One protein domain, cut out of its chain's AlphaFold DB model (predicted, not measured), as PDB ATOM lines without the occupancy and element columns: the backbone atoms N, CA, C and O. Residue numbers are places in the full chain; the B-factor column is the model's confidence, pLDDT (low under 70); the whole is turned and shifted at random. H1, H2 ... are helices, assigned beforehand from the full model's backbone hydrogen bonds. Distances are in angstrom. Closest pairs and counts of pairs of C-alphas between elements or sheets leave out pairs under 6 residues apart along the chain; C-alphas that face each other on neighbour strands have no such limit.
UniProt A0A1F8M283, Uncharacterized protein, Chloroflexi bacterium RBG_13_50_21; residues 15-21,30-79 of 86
ATOM      1  N   HIS A  15      29.768  16.088  83.725       90.88
ATOM      2  CA  HIS A  15      29.945  15.503  85.048       90.88
ATOM      3  C   HIS A  15      31.185  16.050  85.775       90.88
ATOM      4  O   HIS A  15      31.078  16.494  86.916       90.88
ATOM      5  N   ARG A  16      32.346  16.107  85.107       90.88
ATOM      6  CA  ARG A  16      33.592  16.658  85.678       90.88
ATOM      7  C   ARG A  16      33.497  18.136  86.038       90.88
ATOM      8  O   ARG A  16      34.165  18.581  86.963       90.88
ATOM      9  N   LEU A  17      32.684  18.896  85.306       90.94
ATOM     10  CA  LEU A  17      32.400  20.299  85.603       90.94
ATOM     11  C   LEU A  17      31.311  20.470  86.676       90.94
ATOM     12  O   LEU A  17      30.940  21.599  86.981       90.94
ATOM     13  N   GLY A  18      30.784  19.373  87.229       92.44
ATOM     14  CA  GLY A  18      29.712  19.399  88.220       92.44
ATOM     15  C   GLY A  18      28.397  19.954  87.672       92.44
ATOM     16  O   GLY A  18      27.575  20.413  88.453       92.44
ATOM     17  N   ALA A  19      28.213  19.946  86.349       92.25
ATOM     18  CA  ALA A  19      27.047  20.478  85.642       92.25
ATOM     19  C   ALA A  19      26.132  19.364  85.095       92.25
ATOM     20  O   ALA A  19      25.225  19.624  84.307       92.25
ATOM     21  N   GLY A  20      26.377  18.111  85.487       89.50
ATOM     22  CA  GLY A  20      25.542  16.971  85.137       89.50
ATOM     23  C   GLY A  20      25.769  15.772  86.060       89.50
ATOM     24  O   GLY A  20      26.825  15.664  86.700       89.50
ATOM     25  N   PRO A  21      24.794  14.852  86.138       86.94
ATOM     26  CA  PRO A  21      24.942  13.626  86.909       86.94
ATOM     27  C   PRO A  21      25.999  12.702  86.277       86.94
ATOM     28  O   PRO A  21      26.334  12.850  85.097       86.94
ATOM     29  N   SER A  30      19.351   0.899  82.834       92.38
ATOM     30  CA  SER A  30      18.031   0.388  83.200       92.38
ATOM     31  C   SER A  30      17.063   1.542  83.447       92.38
ATOM     32  O   SER A  30      17.497   2.657  83.744       92.38
ATOM     33  N   VAL A  31      15.756   1.269  83.385       93.44
ATOM     34  CA  VAL A  31      14.697   2.256  83.674       93.44
ATOM     35  C   VAL A  31      14.916   2.911  85.038       93.44
ATOM     36  O   VAL A  31      14.896   4.132  85.145       93.44
ATOM     37  N   LYS A  32      15.226   2.113  86.069       94.62
ATOM     38  CA  LYS A  32      15.488   2.613  87.427       94.62
ATOM     39  C   LYS A  32      16.656   3.600  87.470       94.62
ATOM     40  O   LYS A  32      16.544   4.658  88.080       94.62
ATOM     41  N   LYS A  33      17.775   3.265  86.822       89.81
ATOM     42  CA  LYS A  33      18.961   4.134  86.806       89.81
ATOM     43  C   LYS A  33      18.721   5.394  85.986       89.81
ATOM     44  O   LYS A  33      19.169   6.461  86.383       89.81
ATOM     45  N   LEU A  34      17.994   5.283  84.872       90.75
ATOM     46  CA  LEU A  34      17.600   6.443  84.078       90.75
ATOM     47  C   LEU A  34      16.713   7.394  84.890       90.75
ATOM     48  O   LEU A  34      17.006   8.583  84.941       90.75
ATOM     49  N   ALA A  35      15.683   6.870  85.558       93.75
ATOM     50  CA  ALA A  35      14.794   7.660  86.405       93.75
ATOM     51  C   ALA A  35      15.568   8.377  87.521       93.75
ATOM     52  O   ALA A  35      15.394   9.575  87.713       93.75
ATOM     53  N   GLN A  36      16.491   7.675  88.184       92.69
ATOM     54  CA  GLN A  36      17.343   8.267  89.216       92.69
ATOM     55  C   GLN A  36      18.250   9.380  88.668       92.69
ATOM     56  O   GLN A  36      18.408  10.414  89.307       92.69
ATOM     57  N   ALA A  37      18.848   9.202  87.487       90.06
ATOM     58  CA  ALA A  37      19.680  10.246  86.887       90.06
ATOM     59  C   ALA A  37      18.871  11.493  86.498       90.06
ATOM     60  O   ALA A  37      19.376  12.607  86.633       90.06
ATOM     61  N   ILE A  38      17.630  11.317  86.034       90.81
ATOM     62  CA  ILE A  38      16.713  12.433  85.762       90.81
ATOM     63  C   ILE A  38      16.366  13.156  87.063       90.81
ATOM     64  O   ILE A  38      16.492  14.375  87.120       90.81
ATOM     65  N   ASP A  39      16.002  12.412  88.108       94.31
ATOM     66  CA  ASP A  39      15.666  12.967  89.421       94.31
ATOM     67  C   ASP A  39      16.808  13.828  89.983       94.31
ATOM     68  O   ASP A  39      16.607  15.000  90.298       94.31
ATOM     69  N   ILE A  40      18.039  13.303  89.968       91.38
ATOM     70  CA  ILE A  40      19.243  14.049  90.360       91.38
ATOM     71  C   ILE A  40      19.416  15.308  89.500       91.38
ATOM     72  O   ILE A  40      19.648  16.387  90.031       91.38
ATOM     73  N   SER A  41      19.279  15.195  88.175       89.38
ATOM     74  CA  SER A  41      19.482  16.333  87.261       89.38
ATOM     75  C   SER A  41      18.518  17.491  87.523       89.38
ATOM     76  O   SER A  41      18.862  18.644  87.272       89.38
ATOM     77  N   VAL A  42      17.302  17.190  87.981       92.25
ATOM     78  CA  VAL A  42      16.252  18.191  88.198       92.25
ATOM     79  C   VAL A  42      16.284  18.737  89.627       92.25
ATOM     80  O   VAL A  42      16.058  19.934  89.821       92.25
ATOM     81  N   ASN A  43      16.587  17.893  90.614       94.38
ATOM     82  CA  ASN A  43      16.434  18.230  92.028       94.38
ATOM     83  C   ASN A  43      17.739  18.631  92.728       94.38
ATOM     84  O   ASN A  43      17.685  19.258  93.784       94.38
ATOM     85  N   ASP A  44      18.906  18.342  92.151       94.75
ATOM     86  CA  ASP A  44      20.183  18.775  92.720       94.75
ATOM     87  C   ASP A  44      20.433  20.270  92.436       94.75
ATOM     88  O   ASP A  44      20.721  20.701  91.313       94.75
ATOM     89  N   THR A  45      20.318  21.084  93.484       94.25
ATOM     90  CA  THR A  45      20.530  22.536  93.421       94.25
ATOM     91  C   THR A  45      21.984  22.911  93.148       94.25
ATOM     92  O   THR A  45      22.235  23.946  92.529       94.25
ATOM     93  N   THR A  46      22.942  22.066  93.531       94.12
ATOM     94  CA  THR A  46      24.370  22.285  93.269       94.12
ATOM     95  C   THR A  46      24.673  22.081  91.791       94.12
ATOM     96  O   THR A  46      25.325  22.930  91.180       94.12
ATOM     97  N   LEU A  47      24.138  21.014  91.181       92.69
ATOM     98  CA  LEU A  47      24.252  20.802  89.731       92.69
ATOM     99  C   LEU A  47      23.662  21.982  88.951       92.69
ATOM    100  O   LEU A  47      24.284  22.482  88.012       92.69
ATOM    101  N   ARG A  48      22.490  22.467  89.376       92.31
ATOM    102  CA  ARG A  48      21.830  23.630  88.771       92.31
ATOM    103  C   ARG A  48      22.688  24.891  88.862       92.31
ATOM    104  O   ARG A  48      22.856  25.580  87.856       92.31
ATOM    105  N   GLN A  49      23.247  25.184  90.037       94.88
ATOM    106  CA  GLN A  49      24.085  26.367  90.231       94.88
ATOM    107  C   GLN A  49      25.360  26.299  89.384       94.88
ATOM    108  O   GLN A  49      25.717  27.271  88.721       94.88
ATOM    109  N   ASN A  50      26.023  25.143  89.352       94.62
ATOM    110  CA  ASN A  50      27.226  24.943  88.548       94.62
ATOM    111  C   ASN A  50      26.943  25.090  87.050       94.62
ATOM    112  O   ASN A  50      27.730  25.718  86.341       94.62
ATOM    113  N   ALA A  51      25.816  24.557  86.572       92.31
ATOM    114  CA  ALA A  51      25.389  24.720  85.188       92.31
ATOM    115  C   ALA A  51      25.114  26.196  84.844       92.31
ATOM    116  O   ALA A  51      25.546  26.655  83.785       92.31
ATOM    117  N   SER A  52      24.475  26.951  85.747       93.25
ATOM    118  CA  SER A  52      24.250  28.397  85.583       93.25
ATOM    119  C   SER A  52      25.570  29.167  85.508       93.25
ATOM    120  O   SER A  52      25.829  29.856  84.523       93.25
ATOM    121  N   ASN A  53      26.455  28.963  86.487       94.00
ATOM    122  CA  ASN A  53      27.767  29.614  86.546       94.00
ATOM    123  C   ASN A  53      28.621  29.287  85.313       94.00
ATOM    124  O   ASN A  53      29.345  30.138  84.791       94.00
ATOM    125  N   LEU A  54      28.565  28.038  84.840       92.06
ATOM    126  CA  LEU A  54      29.233  27.633  83.611       92.06
ATOM    127  C   LEU A  54      28.649  28.384  82.411       92.06
ATOM    128  O   LEU A  54      29.416  28.926  81.623       92.06
ATOM    129  N   GLY A  55      27.322  28.465  82.294       89.69
ATOM    130  CA  GLY A  55      26.641  29.221  81.243       89.69
ATOM    131  C   GLY A  55      27.040  30.698  81.210       89.69
ATOM    132  O   GLY A  55      27.404  31.203  80.150       89.69
ATOM    133  N   GLU A  56      27.059  31.365  82.363       92.69
ATOM    134  CA  GLU A  56      27.467  32.771  82.496       92.69
ATOM    135  C   GLU A  56      28.911  32.992  82.040       92.69
ATOM    136  O   GLU A  56      29.186  33.873  81.223       92.69
ATOM    137  N   ARG A  57      29.840  32.136  82.486       89.56
ATOM    138  CA  ARG A  57      31.234  32.171  82.022       89.56
ATOM    139  C   ARG A  57      31.322  31.960  80.518       89.56
ATOM    140  O   ARG A  57      32.094  32.641  79.851       89.56
ATOM    141  N   LEU A  58      30.531  31.027  79.982       85.62
ATOM    142  CA  LEU A  58      30.576  30.724  78.563       85.62
ATOM    143  C   LEU A  58      30.080  31.896  77.702       85.62
ATOM    144  O   LEU A  58      30.610  32.065  76.603       85.62
ATOM    145  N   GLN A  59      29.100  32.660  78.197       84.94
ATOM    146  CA  GLN A  59      28.538  33.856  77.561       84.94
ATOM    147  C   GLN A  59      29.454  35.078  77.686       84.94
ATOM    148  O   GLN A  59      29.529  35.878  76.759       84.94
ATOM    149  N   ALA A  60      30.173  35.208  78.803       86.00
ATOM    150  CA  ALA A  60      31.144  36.279  79.013       86.00
ATOM    151  C   ALA A  60      32.404  36.140  78.131       86.00
ATOM    152  O   ALA A  60      33.174  37.090  77.988       86.00
ATOM    153  N   GLU A  61      32.639  34.969  77.535       83.06
ATOM    154  CA  GLU A  61      33.725  34.773  76.576       83.06
ATOM    155  C   GLU A  61      33.373  35.368  75.197       83.06
ATOM    156  O   GLU A  61      32.466  34.892  74.516       83.06
ATOM    157  N   ASP A  62      34.169  36.337  74.718       77.88
ATOM    158  CA  ASP A  62      34.165  36.798  73.316       77.88
ATOM    159  C   ASP A  62      34.746  35.714  72.383       77.88
ATOM    160  O   ASP A  62      35.896  35.766  71.931       77.88
ATOM    161  N   ARG A  63      33.960  34.662  72.138       76.25
ATOM    162  CA  ARG A  63      34.381  33.509  71.327       76.25
ATOM    163  C   ARG A  63      34.549  33.875  69.860       76.25
ATOM    164  O   ARG A  63      35.494  33.411  69.224       76.25
ATOM    165  N   VAL A  64      33.648  34.703  69.336       82.81
ATOM    166  CA  VAL A  64      33.643  35.091  67.922       82.81
ATOM    167  C   VAL A  64      34.805  36.031  67.633       82.81
ATOM    168  O   VAL A  64      35.582  35.756  66.722       82.81
ATOM    169  N   GLY A  65      35.004  37.078  68.437       83.31
ATOM    170  CA  GLY A  65      36.123  37.994  68.246       83.31
ATOM    171  C   GLY A  65      37.472  37.299  68.418       83.31
ATOM    172  O   GLY A  65      38.394  37.555  67.645       83.31
ATOM    173  N   LYS A  66      37.594  36.344  69.353       85.12
ATOM    174  CA  LYS A  66      38.816  35.531  69.481       85.12
ATOM    175  C   LYS A  66      39.054  34.645  68.254       85.12
ATOM    176  O   LYS A  66      40.194  34.540  67.811       85.12
ATOM    177  N   ALA A  67      38.007  34.045  67.687       85.62
ATOM    178  CA  ALA A  67      38.121  33.264  66.458       85.62
ATOM    179  C   ALA A  67      38.555  34.136  65.269       85.62
ATOM    180  O   ALA A  67      39.488  33.764  64.561       85.62
ATOM    181  N   VAL A  68      37.949  35.316  65.101       90.00
ATOM    182  CA  VAL A  68      38.313  36.278  64.047       90.00
ATOM    183  C   VAL A  68      39.776  36.699  64.172       90.00
ATOM    184  O   VAL A  68      40.511  36.598  63.196       90.00
ATOM    185  N   ARG A  69      40.229  37.083  65.376       90.31
ATOM    186  CA  ARG A  69      41.636  37.454  65.622       90.31
ATOM    187  C   ARG A  69      42.602  36.324  65.270       90.31
ATOM    188  O   ARG A  69      43.626  36.570  64.644       90.31
ATOM    189  N   ASN A  70      42.268  35.085  65.631       90.50
ATOM    190  CA  ASN A  70      43.107  33.929  65.320       90.50
ATOM    191  C   ASN A  70      43.177  33.651  63.811       90.50
ATOM    192  O   ASN A  70      44.251  33.347  63.299       90.50
ATOM    193  N   ILE A  71      42.048  33.757  63.102       90.12
ATOM    194  CA  ILE A  71      42.004  33.586  61.644       90.12
ATOM    195  C   ILE A  71      42.810  34.696  60.968       90.12
ATOM    196  O   ILE A  71      43.621  34.403  60.095       90.12
ATOM    197  N   GLN A  72      42.642  35.946  61.400       89.62
ATOM    198  CA  GLN A  72      43.385  37.078  60.860       89.62
ATOM    199  C   GLN A  72      44.898  36.903  61.056       89.62
ATOM    200  O   GLN A  72      45.640  36.970  60.081       89.62
ATOM    201  N   ALA A  73      45.346  36.563  62.269       89.56
ATOM    202  CA  ALA A  73      46.761  36.306  62.543       89.56
ATOM    203  C   ALA A  73      47.326  35.146  61.699       89.56
ATOM    204  O   ALA A  73      48.456  35.212  61.211       89.56
ATOM    205  N   TYR A  74      46.539  34.084  61.489       91.50
ATOM    206  CA  TYR A  74      46.930  32.973  60.619       91.50
ATOM    207  C   TYR A  74      47.095  33.419  59.161       91.50
ATOM    208  O   TYR A  74      48.059  33.016  58.507       91.50
ATOM    209  N   LEU A  75      46.180  34.244  58.647       90.62
ATOM    210  CA  LEU A  75      46.256  34.768  57.284       90.62
ATOM    211  C   LEU A  75      47.447  35.713  57.109       90.62
ATOM    212  O   LEU A  75      48.177  35.566  56.139       90.62
ATOM    213  N   GLU A  76      47.702  36.605  58.066       86.50
ATOM    214  CA  GLU A  76      48.862  37.512  58.046       86.50
ATOM    215  C   GLU A  76      50.193  36.745  58.064       86.50
ATOM    216  O   GLU A  76      51.139  37.122  57.375       86.50
ATOM    217  N   THR A  77      50.252  35.632  58.800       89.12
ATOM    218  CA  THR A  77      51.454  34.788  58.885       89.12
ATOM    219  C   THR A  77      51.690  33.967  57.611       89.12
ATOM    220  O   THR A  77      52.833  33.800  57.196       89.12
ATOM    221  N   ASN A  78      50.633  33.422  56.996       87.56
ATOM    222  CA  ASN A  78      50.758  32.445  55.900       87.56
ATOM    223  C   ASN A  78      50.509  33.026  54.500       87.56
ATOM    224  O   ASN A  78      50.895  32.411  53.509       87.56
ATOM    225  N   TYR A  79      49.876  34.194  54.411       81.12
ATOM    226  CA  TYR A  79      49.596  34.916  53.171       81.12
ATOM    227  C   TYR A  79      49.827  36.420  53.383       81.12
ATOM    228  O   TYR A  79      48.874  37.205  53.351       81.12
TER     229      TYR A  79
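Overview. This is residues 15 to 21 and 30 to 79 of the 86 residues of an uncharacterized protein of Chloroflexi bacterium RBG_13_50_21 (UniProt A0A1F8M283). Three helices follow one another end to end in an open arch, with H2 in the middle, H1 turned off at one end and H3 reaching away at the other. A short separate piece, residues 15 to 21, lies inside the bend of H1 and H2. The printed part has 57 residues, with three named helices, H1, H2, H3, and no named strand; the class is all helix. It is extended, with a radius of gyration of the C-alphas of 19.0 A and spans of 58 by 24 by 14 A.

Arrangement. H2, residues 45 to 60, and H1, residues 31 to 43, only just touch, with 3 pairs of C-alphas within 8 A, and only at the corner by their tight link. H1 touches H2 with residues 41 to 42 alone, and H2 touches H1 with residues 47 to 48 alone; the closest C-alphas of the two helices, those of Ser 41 and Leu 47, are 7.0 A apart. Their tilt is steep, 65 degrees, the same way. H3, residues 63 to 78, is apart from H1 and from H2. In H1, H2 and H3 every O i to N i+4 pair is within hydrogen-bond range.

Along the chain. H2 measures 22.6 A, from C-alpha 45 at (20.530, 22.536, 93.421). H1, 18.1 A, begins at (14.697, 2.256, 83.674). H3, 22.5 A, ends at (50.758, 32.445, 55.900).

Size, cuts and confidence. The C-alphas farthest apart, of Lys 32 and Tyr 79, are 58.1 A apart. Residues 30 to 35 and 56 to 79 stand free. Residues 22 to 29 are not printed; C-alphas 21 and 30 are 15.4 A apart. The links H1 to H2 and H2 to H3 are tight. No printed residue is under 70 in pLDDT.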